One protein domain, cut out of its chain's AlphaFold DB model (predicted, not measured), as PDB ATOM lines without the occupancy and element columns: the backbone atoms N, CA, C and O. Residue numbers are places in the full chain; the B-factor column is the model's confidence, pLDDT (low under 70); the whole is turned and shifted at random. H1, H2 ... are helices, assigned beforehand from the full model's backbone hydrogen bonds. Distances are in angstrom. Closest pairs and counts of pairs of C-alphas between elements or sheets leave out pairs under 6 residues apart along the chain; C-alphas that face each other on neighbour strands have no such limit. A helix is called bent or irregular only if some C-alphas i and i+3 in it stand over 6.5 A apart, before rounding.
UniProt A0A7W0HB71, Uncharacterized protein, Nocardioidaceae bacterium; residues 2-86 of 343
ATOM      1  N   TRP A   2      21.545 -36.510   1.226       89.94
ATOM      2  CA  TRP A   2      21.178 -35.996  -0.112       89.94
ATOM      3  C   TRP A   2      19.970 -35.041  -0.162       89.94
ATOM      4  O   TRP A   2      20.072 -33.950  -0.724       89.94
ATOM      5  N   LEU A   3      18.845 -35.411   0.464       89.62
ATOM      6  CA  LEU A   3      17.628 -34.579   0.503       89.62
ATOM      7  C   LEU A   3      17.869 -33.199   1.136       89.62
ATOM      8  O   LEU A   3      17.295 -32.202   0.710       89.62
ATOM      9  N   ASN A   4      18.799 -33.122   2.088       90.69
ATOM     10  CA  ASN A   4      19.108 -31.918   2.851       90.69
ATOM     11  C   ASN A   4      20.303 -31.132   2.291       90.69
ATOM     12  O   ASN A   4      20.728 -30.171   2.924       90.69
ATOM     13  N   ARG A   5      20.837 -31.466   1.104       92.50
ATOM     14  CA  ARG A   5      22.062 -30.838   0.556       92.50
ATOM     15  C   ARG A   5      22.013 -29.305   0.513       92.50
ATOM     16  O   ARG A   5      23.010 -28.645   0.771       92.50
ATOM     17  N   LYS A   6      20.841 -28.722   0.220       92.81
ATOM     18  CA  LYS A   6      20.655 -27.260   0.197       92.81
ATOM     19  C   LYS A   6      20.716 -26.654   1.602       92.81
ATOM     20  O   LYS A   6      21.262 -25.569   1.755       92.81
ATOM     21  N   ARG A   7      20.146 -27.337   2.602       93.62
ATOM     22  CA  ARG A   7      20.176 -26.912   4.012       93.62
ATOM     23  C   ARG A   7      21.598 -27.033   4.568       93.62
ATOM     24  O   ARG A   7      22.109 -26.058   5.097       93.62
ATOM     25  N   LEU A   8      22.252 -28.168   4.311       93.88
ATOM     26  CA  LEU A   8      23.656 -28.422   4.651       93.88
ATOM     27  C   LEU A   8      24.582 -27.341   4.083       93.88
ATOM     28  O   LEU A   8      25.361 -26.745   4.819       93.88
ATOM     29  N   ARG A   9      24.441 -27.010   2.791       94.50
ATOM     30  CA  ARG A   9      25.280 -25.983   2.158       94.50
ATOM     31  C   ARG A   9      25.116 -24.614   2.823       94.50
ATOM     32  O   ARG A   9      26.100 -23.909   3.005       94.50
ATOM     33  N   LYS A  10      23.887 -24.241   3.207       93.50
ATOM     34  CA  LYS A  10      23.611 -22.992   3.941       93.50
ATOM     35  C   LYS A  10      24.220 -22.980   5.345       93.50
ATOM     36  O   LYS A  10      24.528 -21.905   5.840       93.50
ATOM     37  N   SER A  11      24.401 -24.143   5.967       92.00
ATOM     38  CA  SER A  11      25.042 -24.290   7.277       92.00
ATOM     39  C   SER A  11      26.549 -24.560   7.191       92.00
ATOM     40  O   SER A  11      27.122 -25.075   8.143       92.00
ATOM     41  N   GLY A  12      27.190 -24.281   6.051       94.25
ATOM     42  CA  GLY A  12      28.639 -24.450   5.890       94.25
ATOM     43  C   GLY A  12      29.106 -25.880   5.580       94.25
ATOM     44  O   GLY A  12      30.312 -26.111   5.518       94.25
ATOM     45  N   VAL A  13      28.191 -26.828   5.342       96.00
ATOM     46  CA  VAL A  13      28.520 -28.236   5.062       96.00
ATOM     47  C   VAL A  13      28.203 -28.613   3.616       96.00
ATOM     48  O   VAL A  13      27.053 -28.588   3.176       96.00
ATOM     49  N   LEU A  14      29.213 -29.031   2.862       96.69
ATOM     50  CA  LEU A  14      29.057 -29.531   1.504       96.69
ATOM     51  C   LEU A  14      28.705 -31.028   1.502       96.69
ATOM     52  O   LEU A  14      29.377 -31.848   2.121       96.69
ATOM     53  N   TYR A  15      27.671 -31.399   0.749       96.38
ATOM     54  CA  TYR A  15      27.426 -32.784   0.334       96.38
ATOM     55  C   TYR A  15      27.546 -32.826  -1.198       96.38
ATOM     56  O   TYR A  15      26.583 -32.425  -1.864       96.38
ATOM     57  N   PRO A  16      28.728 -33.180  -1.738       95.81
ATOM     58  CA  PRO A  16      29.081 -32.930  -3.132       95.81
ATOM     59  C   PRO A  16      28.360 -33.862  -4.115       95.81
ATOM     60  O   PRO A  16      27.784 -34.891  -3.753       95.81
ATOM     61  N   GLY A  17      28.417 -33.502  -5.394       94.06
ATOM     62  CA  GLY A  17      27.910 -34.289  -6.508       94.06
ATOM     63  C   GLY A  17      26.554 -33.834  -7.056       94.06
ATOM     64  O   GLY A  17      25.623 -33.458  -6.340       94.06
ATOM     65  N   GLY A  18      26.406 -33.937  -8.381       89.44
ATOM     66  CA  GLY A  18      25.191 -33.532  -9.103       89.44
ATOM     67  C   GLY A  18      24.010 -34.508  -9.001       89.44
ATOM     68  O   GLY A  18      22.869 -34.130  -9.281       89.44
ATOM     69  N   ALA A  19      24.242 -35.748  -8.556       89.56
ATOM     70  CA  ALA A  19      23.223 -36.793  -8.428       89.56
ATOM     71  C   ALA A  19      23.427 -37.656  -7.170       89.56
ATOM     72  O   ALA A  19      24.540 -37.787  -6.676       89.56
ATOM     73  N   ASN A  20      22.363 -38.322  -6.697       86.56
ATOM     74  CA  ASN A  20      22.425 -39.203  -5.519       86.56
ATOM     75  C   ASN A  20      23.410 -40.378  -5.700       86.56
ATOM     76  O   ASN A  20      23.894 -40.943  -4.730       86.56
ATOM     77  N   SER A  21      23.710 -40.747  -6.948       89.94
ATOM     78  CA  SER A  21      24.694 -41.775  -7.296       89.94
ATOM     79  C   SER A  21      26.141 -41.271  -7.310       89.94
ATOM     80  O   SER A  21      27.039 -42.080  -7.504       89.94
ATOM     81  N   ALA A  22      26.400 -39.970  -7.129       93.88
ATOM     82  CA  ALA A  22      27.733 -39.393  -7.314       93.88
ATOM     83  C   ALA A  22      28.788 -40.036  -6.403       93.88
ATOM     84  O   ALA A  22      29.847 -40.423  -6.882       93.88
ATOM     85  N   HIS A  23      28.480 -40.233  -5.119       95.62
ATOM     86  CA  HIS A  23      29.413 -40.863  -4.177       95.62
ATOM     87  C   HIS A  23      29.670 -42.336  -4.502       95.62
ATOM     88  O   HIS A  23      30.788 -42.820  -4.347       95.62
ATOM     89  N   PHE A  24      28.646 -43.047  -4.982       93.38
ATOM     90  CA  PHE A  24      28.799 -44.419  -5.449       93.38
ATOM     91  C   PHE A  24      29.743 -44.480  -6.655       93.38
ATOM     92  O   PHE A  24      30.724 -45.219  -6.620       93.38
ATOM     93  N   LEU A  25      29.508 -43.655  -7.679       94.19
ATOM     94  CA  LEU A  25      30.360 -43.592  -8.870       94.19
ATOM     95  C   LEU A  25      31.798 -43.186  -8.518       94.19
ATOM     96  O   LEU A  25      32.734 -43.839  -8.961       94.19
ATOM     97  N   ALA A  26      31.977 -42.184  -7.653       95.44
ATOM     98  CA  ALA A  26      33.292 -41.764  -7.172       95.44
ATOM     99  C   ALA A  26      34.020 -42.888  -6.418       95.44
ATOM    100  O   ALA A  26      35.224 -43.064  -6.569       95.44
ATOM    101  N   SER A  27      33.295 -43.694  -5.634       95.19
ATOM    102  CA  SER A  27      33.891 -44.850  -4.964       95.19
ATOM    103  C   SER A  27      34.330 -45.945  -5.941       95.19
ATOM    104  O   SER A  27      35.335 -46.602  -5.688       95.19
ATOM    105  N   LEU A  28      33.589 -46.156  -7.038       93.44
ATOM    106  CA  LEU A  28      33.955 -47.118  -8.077       93.44
ATOM    107  C   LEU A  28      35.213 -46.652  -8.812       93.44
ATOM    108  O   LEU A  28      36.148 -47.433  -8.951       93.44
ATOM    109  N   ASP A  29      35.256 -45.373  -9.186       94.94
ATOM    110  CA  ASP A  29      36.387 -44.732  -9.865       94.94
ATOM    111  C   ASP A  29      37.665 -44.805  -9.018       94.94
ATOM    112  O   ASP A  29      38.686 -45.307  -9.471       94.94
ATOM    113  N   LEU A  30      37.592 -44.438  -7.730       94.44
ATOM    114  CA  LEU A  30      38.729 -44.534  -6.803       94.44
ATOM    115  C   LEU A  30      39.306 -45.961  -6.699       94.44
ATOM    116  O   LEU A  30      40.498 -46.154  -6.435       94.44
ATOM    117  N   ARG A  31      38.441 -46.964  -6.848       91.25
ATOM    118  CA  ARG A  31      38.757 -48.384  -6.670       91.25
ATOM    119  C   ARG A  31      39.136 -49.095  -7.967       91.25
ATOM    120  O   ARG A  31      39.430 -50.284  -7.893       91.25
ATOM    121  N   ASP A  32      39.110 -48.403  -9.105       88.81
ATOM    122  CA  ASP A  32      39.202 -48.999 -10.444       88.81
ATOM    123  C   ASP A  32      38.174 -50.139 -10.646       88.81
ATOM    124  O   ASP A  32      38.464 -51.169 -11.252       88.81
ATOM    125  N   ALA A  33      36.972 -49.993 -10.077       84.56
ATOM    126  CA  ALA A  33      35.940 -51.027 -10.067       84.56
ATOM    127  C   ALA A  33      34.817 -50.734 -11.072       84.56
ATOM    128  O   ALA A  33      34.385 -49.593 -11.233       84.56
ATOM    129  N   ALA A  34      34.261 -51.786 -11.674       74.69
ATOM    130  CA  ALA A  34      33.055 -51.713 -12.495       74.69
ATOM    131  C   ALA A  34      31.907 -52.466 -11.807       74.69
ATOM    132  O   ALA A  34      32.074 -53.603 -11.374       74.69
ATOM    133  N   PHE A  35      30.727 -51.847 -11.705       68.19
ATOM    134  CA  PHE A  35      29.543 -52.502 -11.138       68.19
ATOM    135  C   PHE A  35      28.279 -52.091 -11.885       68.19
ATOM    136  O   PHE A  35      27.667 -51.088 -11.544       68.19
ATOM    137  N   HIS A  36      27.884 -52.843 -12.916       67.38
ATOM    138  CA  HIS A  36      26.647 -52.626 -13.691       67.38
ATOM    139  C   HIS A  36      26.408 -51.184 -14.203       67.38
ATOM    140  O   HIS A  36      25.273 -50.822 -14.520       67.38
ATOM    141  N   HIS A  37      27.461 -50.369 -14.291       67.50
ATOM    142  CA  HIS A  37      27.446 -49.001 -14.797       67.50
ATOM    143  C   HIS A  37      28.431 -48.883 -15.964       67.50
ATOM    144  O   HIS A  37      29.502 -49.492 -15.892       67.50
ATOM    145  N   PRO A  38      28.092 -48.118 -17.018       70.25
ATOM    146  CA  PRO A  38      29.013 -47.864 -18.119       70.25
ATOM    147  C   PRO A  38      30.293 -47.186 -17.631       70.25
ATOM    148  O   PRO A  38      30.242 -46.325 -16.746       70.25
ATOM    149  N   ALA A  39      31.427 -47.549 -18.232       74.50
ATOM    150  CA  ALA A  39      32.730 -46.999 -17.876       74.50
ATOM    151  C   ALA A  39      32.751 -45.465 -17.989       74.50
ATOM    152  O   ALA A  39      33.326 -44.804 -17.125       74.50
ATOM    153  N   GLU A  40      32.039 -44.886 -18.966       78.19
ATOM    154  CA  GLU A  40      31.959 -43.431 -19.131       78.19
ATOM    155  C   GLU A  40      31.302 -42.697 -17.949       78.19
ATOM    156  O   GLU A  40      31.596 -41.530 -17.710       78.19
ATOM    157  N   GLN A  41      30.431 -43.363 -17.178       78.94
ATOM    158  CA  GLN A  41      29.805 -42.755 -15.996       78.94
ATOM    159  C   GLN A  41      30.721 -42.784 -14.772       78.94
ATOM    160  O   GLN A  41      30.606 -41.925 -13.894       78.94
ATOM    161  N   VAL A  42      31.594 -43.792 -14.696       86.69
ATOM    162  CA  VAL A  42      32.523 -43.990 -13.580       86.69
ATOM    163  C   VAL A  42      33.757 -43.115 -13.764       86.69
ATOM    164  O   VAL A  42      34.156 -42.437 -12.822       86.69
ATOM    165  N   ALA A  43      34.299 -43.056 -14.981       90.44
ATOM    166  CA  ALA A  43      35.540 -42.353 -15.275       90.44
ATOM    167  C   ALA A  43      35.517 -40.885 -14.808       90.44
ATOM    168  O   ALA A  43      34.650 -40.077 -15.181       90.44
ATOM    169  N   GLY A  44      36.487 -40.536 -13.963       92.88
ATOM    170  CA  GLY A  44      36.677 -39.183 -13.442       92.88
ATOM    171  C   GLY A  44      35.657 -38.766 -12.379       92.88
ATOM    172  O   GLY A  44      35.611 -37.592 -12.010       92.88
ATOM    173  N   ALA A  45      34.811 -39.679 -11.893       95.12
ATOM    174  CA  ALA A  45      33.846 -39.367 -10.844       95.12
ATOM    175  C   ALA A  45      34.525 -38.999  -9.516       95.12
ATOM    176  O   ALA A  45      34.011 -38.127  -8.815       95.12
ATOM    177  N   TRP A  46      35.667 -39.611  -9.185       96.69
ATOM    178  CA  TRP A  46      36.448 -39.263  -7.998       96.69
ATOM    179  C   TRP A  46      37.107 -37.879  -8.126       96.69
ATOM    180  O   TRP A  46      36.810 -37.032  -7.283       96.69
ATOM    181  N   PRO A  47      37.897 -37.570  -9.180       96.69
ATOM    182  CA  PRO A  47      38.452 -36.231  -9.393       96.69
ATOM    183  C   PRO A  47      37.416 -35.101  -9.376       96.69
ATOM    184  O   PRO A  47      37.645 -34.093  -8.718       96.69
ATOM    185  N   ARG A  48      36.253 -35.278 -10.024       96.06
ATOM    186  CA  ARG A  48      35.177 -34.265 -10.019       96.06
ATOM    187  C   ARG A  48      34.655 -33.975  -8.612       96.06
ATOM    188  O   ARG A  48      34.360 -32.832  -8.278       96.06
ATOM    189  N   LEU A  49      34.521 -35.015  -7.789       96.56
ATOM    190  CA  LEU A  49      34.074 -34.873  -6.407       96.56
ATOM    191  C   LEU A  49      35.147 -34.181  -5.553       96.56
ATOM    192  O   LEU A  49      34.818 -33.311  -4.752       96.56
ATOM    193  N   VAL A  50      36.419 -34.538  -5.748       97.94
ATOM    194  CA  VAL A  50      37.568 -33.901  -5.088       97.94
ATOM    195  C   VAL A  50      37.660 -32.414  -5.430       97.94
ATOM    196  O   VAL A  50      37.864 -31.605  -4.531       97.94
ATOM    197  N   GLU A  51      37.480 -32.041  -6.698       97.56
ATOM    198  CA  GLU A  51      37.492 -30.644  -7.147       97.56
ATOM    199  C   GLU A  51      36.414 -29.813  -6.439       97.56
ATOM    200  O   GLU A  51      36.708 -28.746  -5.900       97.56
ATOM    201  N   GLU A  52      35.182 -30.329  -6.356       96.94
ATOM    202  CA  GLU A  52      34.087 -29.656  -5.648       96.94
ATOM    203  C   GLU A  52      34.384 -29.480  -4.150       96.94
ATOM    204  O   GLU A  52      34.047 -28.444  -3.574       96.94
ATOM    205  N   ILE A  53      35.025 -30.475  -3.522       97.25
ATOM    206  CA  ILE A  53      35.431 -30.415  -2.111       97.25
ATOM    207  C   ILE A  53      36.553 -29.394  -1.901       97.25
ATOM    208  O   ILE A  53      36.428 -28.548  -1.023       97.25
ATOM    209  N   ASN A  54      37.617 -29.430  -2.706       97.44
ATOM    210  CA  ASN A  54      38.758 -28.520  -2.557       97.44
ATOM    211  C   ASN A  54      38.389 -27.055  -2.859       97.44
ATOM    212  O   ASN A  54      39.045 -26.142  -2.364       97.44
ATOM    213  N   ALA A  55      37.334 -26.815  -3.644       96.44
ATOM    214  CA  ALA A  55      36.787 -25.482  -3.896       96.44
ATOM    215  C   ALA A  55      35.883 -24.951  -2.759       96.44
ATOM    216  O   ALA A  55      35.383 -23.826  -2.841       96.44
ATOM    217  N   TRP A  56      35.627 -25.744  -1.716       96.62
ATOM    218  CA  TRP A  56      34.760 -25.384  -0.597       96.62
ATOM    219  C   TRP A  56      35.572 -25.047   0.654       96.62
ATOM    220  O   TRP A  56      36.459 -25.789   1.054       96.62
ATOM    221  N   SER A  57      35.242 -23.935   1.311       93.12
ATOM    222  CA  SER A  57      35.984 -23.441   2.480       93.12
ATOM    223  C   SER A  57      35.517 -24.016   3.824       93.12
ATOM    224  O   SER A  57      36.080 -23.672   4.859       93.12
ATOM    225  N   GLY A  58      34.442 -24.810   3.837       93.62
ATOM    226  CA  GLY A  58      33.876 -25.416   5.046       93.62
ATOM    227  C   GLY A  58      34.038 -26.935   5.080       93.62
ATOM    228  O   GLY A  58      34.792 -27.520   4.309       93.62
ATOM    229  N   SER A  59      33.271 -27.601   5.939       95.69
ATOM    230  CA  SER A  59      33.278 -29.066   6.014       95.69
ATOM    231  C   SER A  59      32.610 -29.687   4.788       95.69
ATOM    232  O   SER A  59      31.594 -29.182   4.308       95.69
ATOM    233  N   ALA A  60      33.114 -30.826   4.317       96.81
ATOM    234  CA  ALA A  60      32.482 -31.622   3.269       96.81
ATOM    235  C   ALA A  60      32.287 -33.073   3.720       96.81
ATOM    236  O   ALA A  60      33.097 -33.617   4.466       96.81
ATOM    237  N   VAL A  61      31.210 -33.714   3.262       96.81
ATOM    238  CA  VAL A  61      30.896 -35.108   3.603       96.81
ATOM    239  C   VAL A  61      30.738 -35.929   2.334       96.81
ATOM    240  O   VAL A  61      29.711 -35.848   1.659       96.81
ATOM    241  N   VAL A  62      31.718 -36.790   2.062       95.88
ATOM    242  CA  VAL A  62      31.607 -37.883   1.092       95.88
ATOM    243  C   VAL A  62      31.277 -39.178   1.834       95.88
ATOM    244  O   VAL A  62      31.879 -39.502   2.851       95.88
ATOM    245  N   SER A  63      30.261 -39.908   1.379       93.62
ATOM    246  CA  SER A  63      29.769 -41.089   2.098       93.62
ATOM    247  C   SER A  63      29.091 -42.072   1.157       93.62
ATOM    248  O   SER A  63      28.147 -41.702   0.450       93.62
ATOM    249  N   HIS A  64      29.588 -43.310   1.160       94.12
ATOM    250  CA  HIS A  64      28.984 -44.485   0.541       94.12
ATOM    251  C   HIS A  64      29.618 -45.760   1.131       94.12
ATOM    252  O   HIS A  64      30.824 -45.789   1.378       94.12
ATOM    253  N   GLU A  65      28.848 -46.832   1.331       90.75
ATOM    254  CA  GLU A  65      29.343 -48.084   1.949       90.75
ATOM    255  C   GLU A  65      30.502 -48.735   1.173       90.75
ATOM    256  O   GLU A  65      31.375 -49.400   1.722       90.75
ATOM    257  N   THR A  66      30.550 -48.497  -0.132       90.31
ATOM    258  CA  THR A  66      31.531 -49.064  -1.062       90.31
ATOM    259  C   THR A  66      32.949 -48.537  -0.856       90.31
ATOM    260  O   THR A  66      33.880 -49.163  -1.363       90.31
ATOM    261  N   PHE A  67      33.143 -47.452  -0.099       93.06
ATOM    262  CA  PHE A  67      34.474 -47.018   0.344       93.06
ATOM    263  C   PHE A  67      35.111 -47.995   1.347       93.06
ATOM    264  O   PHE A  67      36.335 -48.040   1.465       93.06
ATOM    265  N   ALA A  68      34.326 -48.848   2.019       90.75
ATOM    266  CA  ALA A  68      34.866 -49.905   2.881       90.75
ATOM    267  C   ALA A  68      35.751 -50.903   2.105       90.75
ATOM    268  O   ALA A  68      36.662 -51.509   2.667       90.75
ATOM    269  N   ARG A  69      35.535 -51.020   0.787       90.31
ATOM    270  CA  ARG A  69      36.306 -51.877  -0.128       90.31
ATOM    271  C   ARG A  69      37.497 -51.171  -0.787       90.31
ATOM    272  O   ARG A  69      38.073 -51.711  -1.725       90.31
ATOM    273  N   THR A  70      37.864 -49.961  -0.358       91.44
ATOM    274  CA  THR A  70      39.023 -49.260  -0.932       91.44
ATOM    275  C   THR A  70      40.317 -50.047  -0.674       91.44
ATOM    276  O   THR A  70      40.642 -50.300   0.492       91.44
ATOM    277  N   PRO A  71      41.082 -50.423  -1.723       89.00
ATOM    278  CA  PRO A  71      42.340 -51.143  -1.559       89.00
ATOM    279  C   PRO A  71      43.348 -50.359  -0.715       89.00
ATOM    280  O   PRO A  71      43.494 -49.149  -0.885       89.00
ATOM    281  N   ARG A  72      44.125 -51.061   0.125       91.12
ATOM    282  CA  ARG A  72      45.176 -50.477   0.992       91.12
ATOM    283  C   ARG A  72      46.062 -49.467   0.254       91.12
ATOM    284  O   ARG A  72      46.263 -48.360   0.737       91.12
ATOM    285  N   LYS A  73      46.520 -49.828  -0.949       92.69
ATOM    286  CA  LYS A  73      47.406 -49.007  -1.789       92.69
ATOM    287  C   LYS A  73      46.784 -47.697  -2.300       92.69
ATOM    288  O   LYS A  73      47.521 -46.784  -2.647       92.69
ATOM    289  N   LYS A  74      45.451 -47.594  -2.362       94.75
ATOM    290  CA  LYS A  74      44.732 -46.414  -2.880       94.75
ATOM    291  C   LYS A  74      44.418 -45.383  -1.791       94.75
ATOM    292  O   LYS A  74      44.204 -44.220  -2.113       94.75
ATOM    293  N   ILE A  75      44.420 -45.782  -0.516       96.00
ATOM    294  CA  ILE A  75      44.039 -44.911   0.608       96.00
ATOM    295  C   ILE A  75      44.942 -43.673   0.735       96.00
ATOM    296  O   ILE A  75      44.387 -42.578   0.813       96.00
ATOM    297  N   PRO A  76      46.291 -43.772   0.684       96.62
ATOM    298  CA  PRO A  76      47.147 -42.586   0.768       96.62
ATOM    299  C   PRO A  76      46.854 -41.554  -0.326       96.62
ATOM    300  O   PRO A  76      46.758 -40.362  -0.046       96.62
ATOM    301  N   ALA A  77      46.657 -42.011  -1.566       95.56
ATOM    302  CA  ALA A  77      46.322 -41.136  -2.688       95.56
ATOM    303  C   ALA A  77      44.925 -40.508  -2.538       95.56
ATOM    304  O   ALA A  77      44.752 -39.325  -2.829       95.56
ATOM    305  N   ALA A  78      43.946 -41.273  -2.042       96.19
ATOM    306  CA  ALA A  78      42.603 -40.769  -1.759       96.19
ATOM    307  C   ALA A  78      42.634 -39.636  -0.723       96.19
ATOM    308  O   ALA A  78      42.079 -38.572  -0.968       96.19
ATOM    309  N   VAL A  79      43.333 -39.835   0.398       97.19
ATOM    310  CA  VAL A  79      43.468 -38.824   1.461       97.19
ATOM    311  C   VAL A  79      44.219 -37.593   0.950       97.19
ATOM    312  O   VAL A  79      43.744 -36.475   1.115       97.19
ATOM    313  N   LYS A  80      45.337 -37.790   0.237       96.69
ATOM    314  CA  LYS A  80      46.142 -36.698  -0.341       96.69
ATOM    315  C   LYS A  80      45.384 -35.863  -1.384       96.69
ATOM    316  O   LYS A  80      45.799 -34.745  -1.677       96.69
ATOM    317  N   SER A  81      44.288 -36.382  -1.941       96.94
ATOM    318  CA  SER A  81      43.450 -35.645  -2.895       96.94
ATOM    319  C   SER A  81      42.784 -34.411  -2.261       96.94
ATOM    320  O   SER A  81      42.481 -33.459  -2.976       96.94
ATOM    321  N   PHE A  82      42.588 -34.400  -0.937       96.31
ATOM    322  CA  PHE A  82      41.959 -33.299  -0.200       96.31
ATOM    323  C   PHE A  82      43.011 -32.332   0.356       96.31
ATOM    324  O   PHE A  82      43.424 -32.407   1.514       96.31
ATOM    325  N   THR A  83      43.510 -31.439  -0.496       90.94
ATOM    326  CA  THR A  83      44.643 -30.564  -0.171       90.94
ATOM    327  C   THR A  83      44.285 -29.545   0.906       90.94
ATOM    328  O   THR A  83      43.323 -28.799   0.751       90.94
ATOM    329  N   GLY A  84      45.079 -29.484   1.979       87.62
ATOM    330  CA  GLY A  84      44.874 -28.527   3.075       87.62
ATOM    331  C   GLY A  84      43.651 -28.815   3.952       87.62
ATOM    332  O   GLY A  84      43.295 -27.978   4.775       87.62
ATOM    333  N   SER A  85      43.016 -29.978   3.783       93.94
ATOM    334  CA  SER A  85      41.871 -30.410   4.583       93.94
ATOM    335  C   SER A  85      42.297 -31.409   5.657       93.94
ATOM    336  O   SER A  85      43.103 -32.300   5.394       93.94
ATOM    337  N   ASP A  86      41.699 -31.301   6.841       94.62
ATOM    338  CA  ASP A  86      41.756 -32.357   7.853       94.62
ATOM    339  C   ASP A  86      40.770 -33.481   7.483       94.62
ATOM    340  O   ASP A  86      39.555 -33.270   7.402       94.62
TER     341      ASP A  86
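What this domain is: This is residues 2 to 86 of the 343 residues of an uncharacterized protein of Nocardioidaceae bacterium (UniProt A0A7W0HB71). What does the model look like as a whole? It is a rounded cluster of short helices with H2 in the middle: H3 and H5 pack on H2 from either side, H4 packs on H2 with its first residues, near Trp 46, and runs off from there at a steep angle, and H6 lies close by, while H1 sits out at one end and touches no other helix. A short parallel pairing of residues 13 to 14 with residues 59 to 60 ties the link after H1 to the link after H4. What is it built of, and how large is it? The printed part has 85 residues with six named helices, in the order H1, H2, H3, H4, H5, H6, and no named strand; the class is all helix. It is compact, with a radius of gyration of the C-alphas of 12.8 A and spans of 34 by 27 by 20 A.

Where its parts are: Where do the first helices lie? H1 is residues 2 to 10, beginning at C-alpha 2 at (21.178, -35.996, -0.112) and measuring 13.8 A from first to last C-alpha. It is irregular: C-alphas 3 and 6 are 7.9 A apart. H2 is residues 22 to 30, 12.1 A long, and its C-alpha 22 is at (27.733, -39.393, -7.314). What follows H2? H3 is residues 39 to 42, 5.2 A long. H4, the longest helix with 10 residues, is residues 45 to 54 and measures 14.5 A. Which helices come last? H5 is residues 65 to 69, 8.2 A long. H6 is residues 72 to 80, 13.9 A long, ending at C-alpha 80 at (46.142, -36.698, -0.341); it is irregular, but only just, with C-alphas 73 and 76 at 6.9 A.

How they stand to each other: Which helix is the hub? H2 touches three helices, H3, H4 and H5. It touches H4 with the C-alphas of Ala 26 and Trp 46 closest, at 4.1 A; they run opposite ways at a steep tilt of 69.5 degrees, only just short of about perpendicular. How do H3, H5 and H6 stand to H2? H2 touches H3, where the closest C-alphas are those of Leu 25 and Val 42, 5.2 A apart, and it touches H5, where those of Ser 27 and Phe 67 are closest, at 5.8 A. H2 and H6 are close but not clearly touching, with the C-alphas of Leu 30 and Ala 78 closest at 7.4 A; they run opposite ways at a steep tilt of 59 degrees. Which parts stay away from each other? H1 is apart from H2, H3, H4, H5 and H6, and among the other pairs that are apart are H4 and H6. H3 and H4 meet only through their link. What do the backbone atoms show? Every O i to N i+4 pair is within hydrogen-bond range in H2 and H4, against 3 of 5 in H1, 3 of 5 in H6 and 0 of 1 in H5, where 2 of 2 O i to N i+3 pairs are within range; H3 is too short for an O i to N i+4 pair.

The domain as a whole: How far does it reach? The two C-alphas farthest apart are those of Lys 10 and Lys 73, at 35.7 A, while those of Trp 2 and Asp 86 are 22.4 A apart. Are there cuts or long links? The printed part has no cut from residue 2 to residue 86. The link from H1 to H2, with 11 residues, is long, and the links from H3 to H4 and from H5 to H6 are tight. How confident is the model? The mean pLDDT of the printed part is 91.7, with residues 35 to 37 under 70.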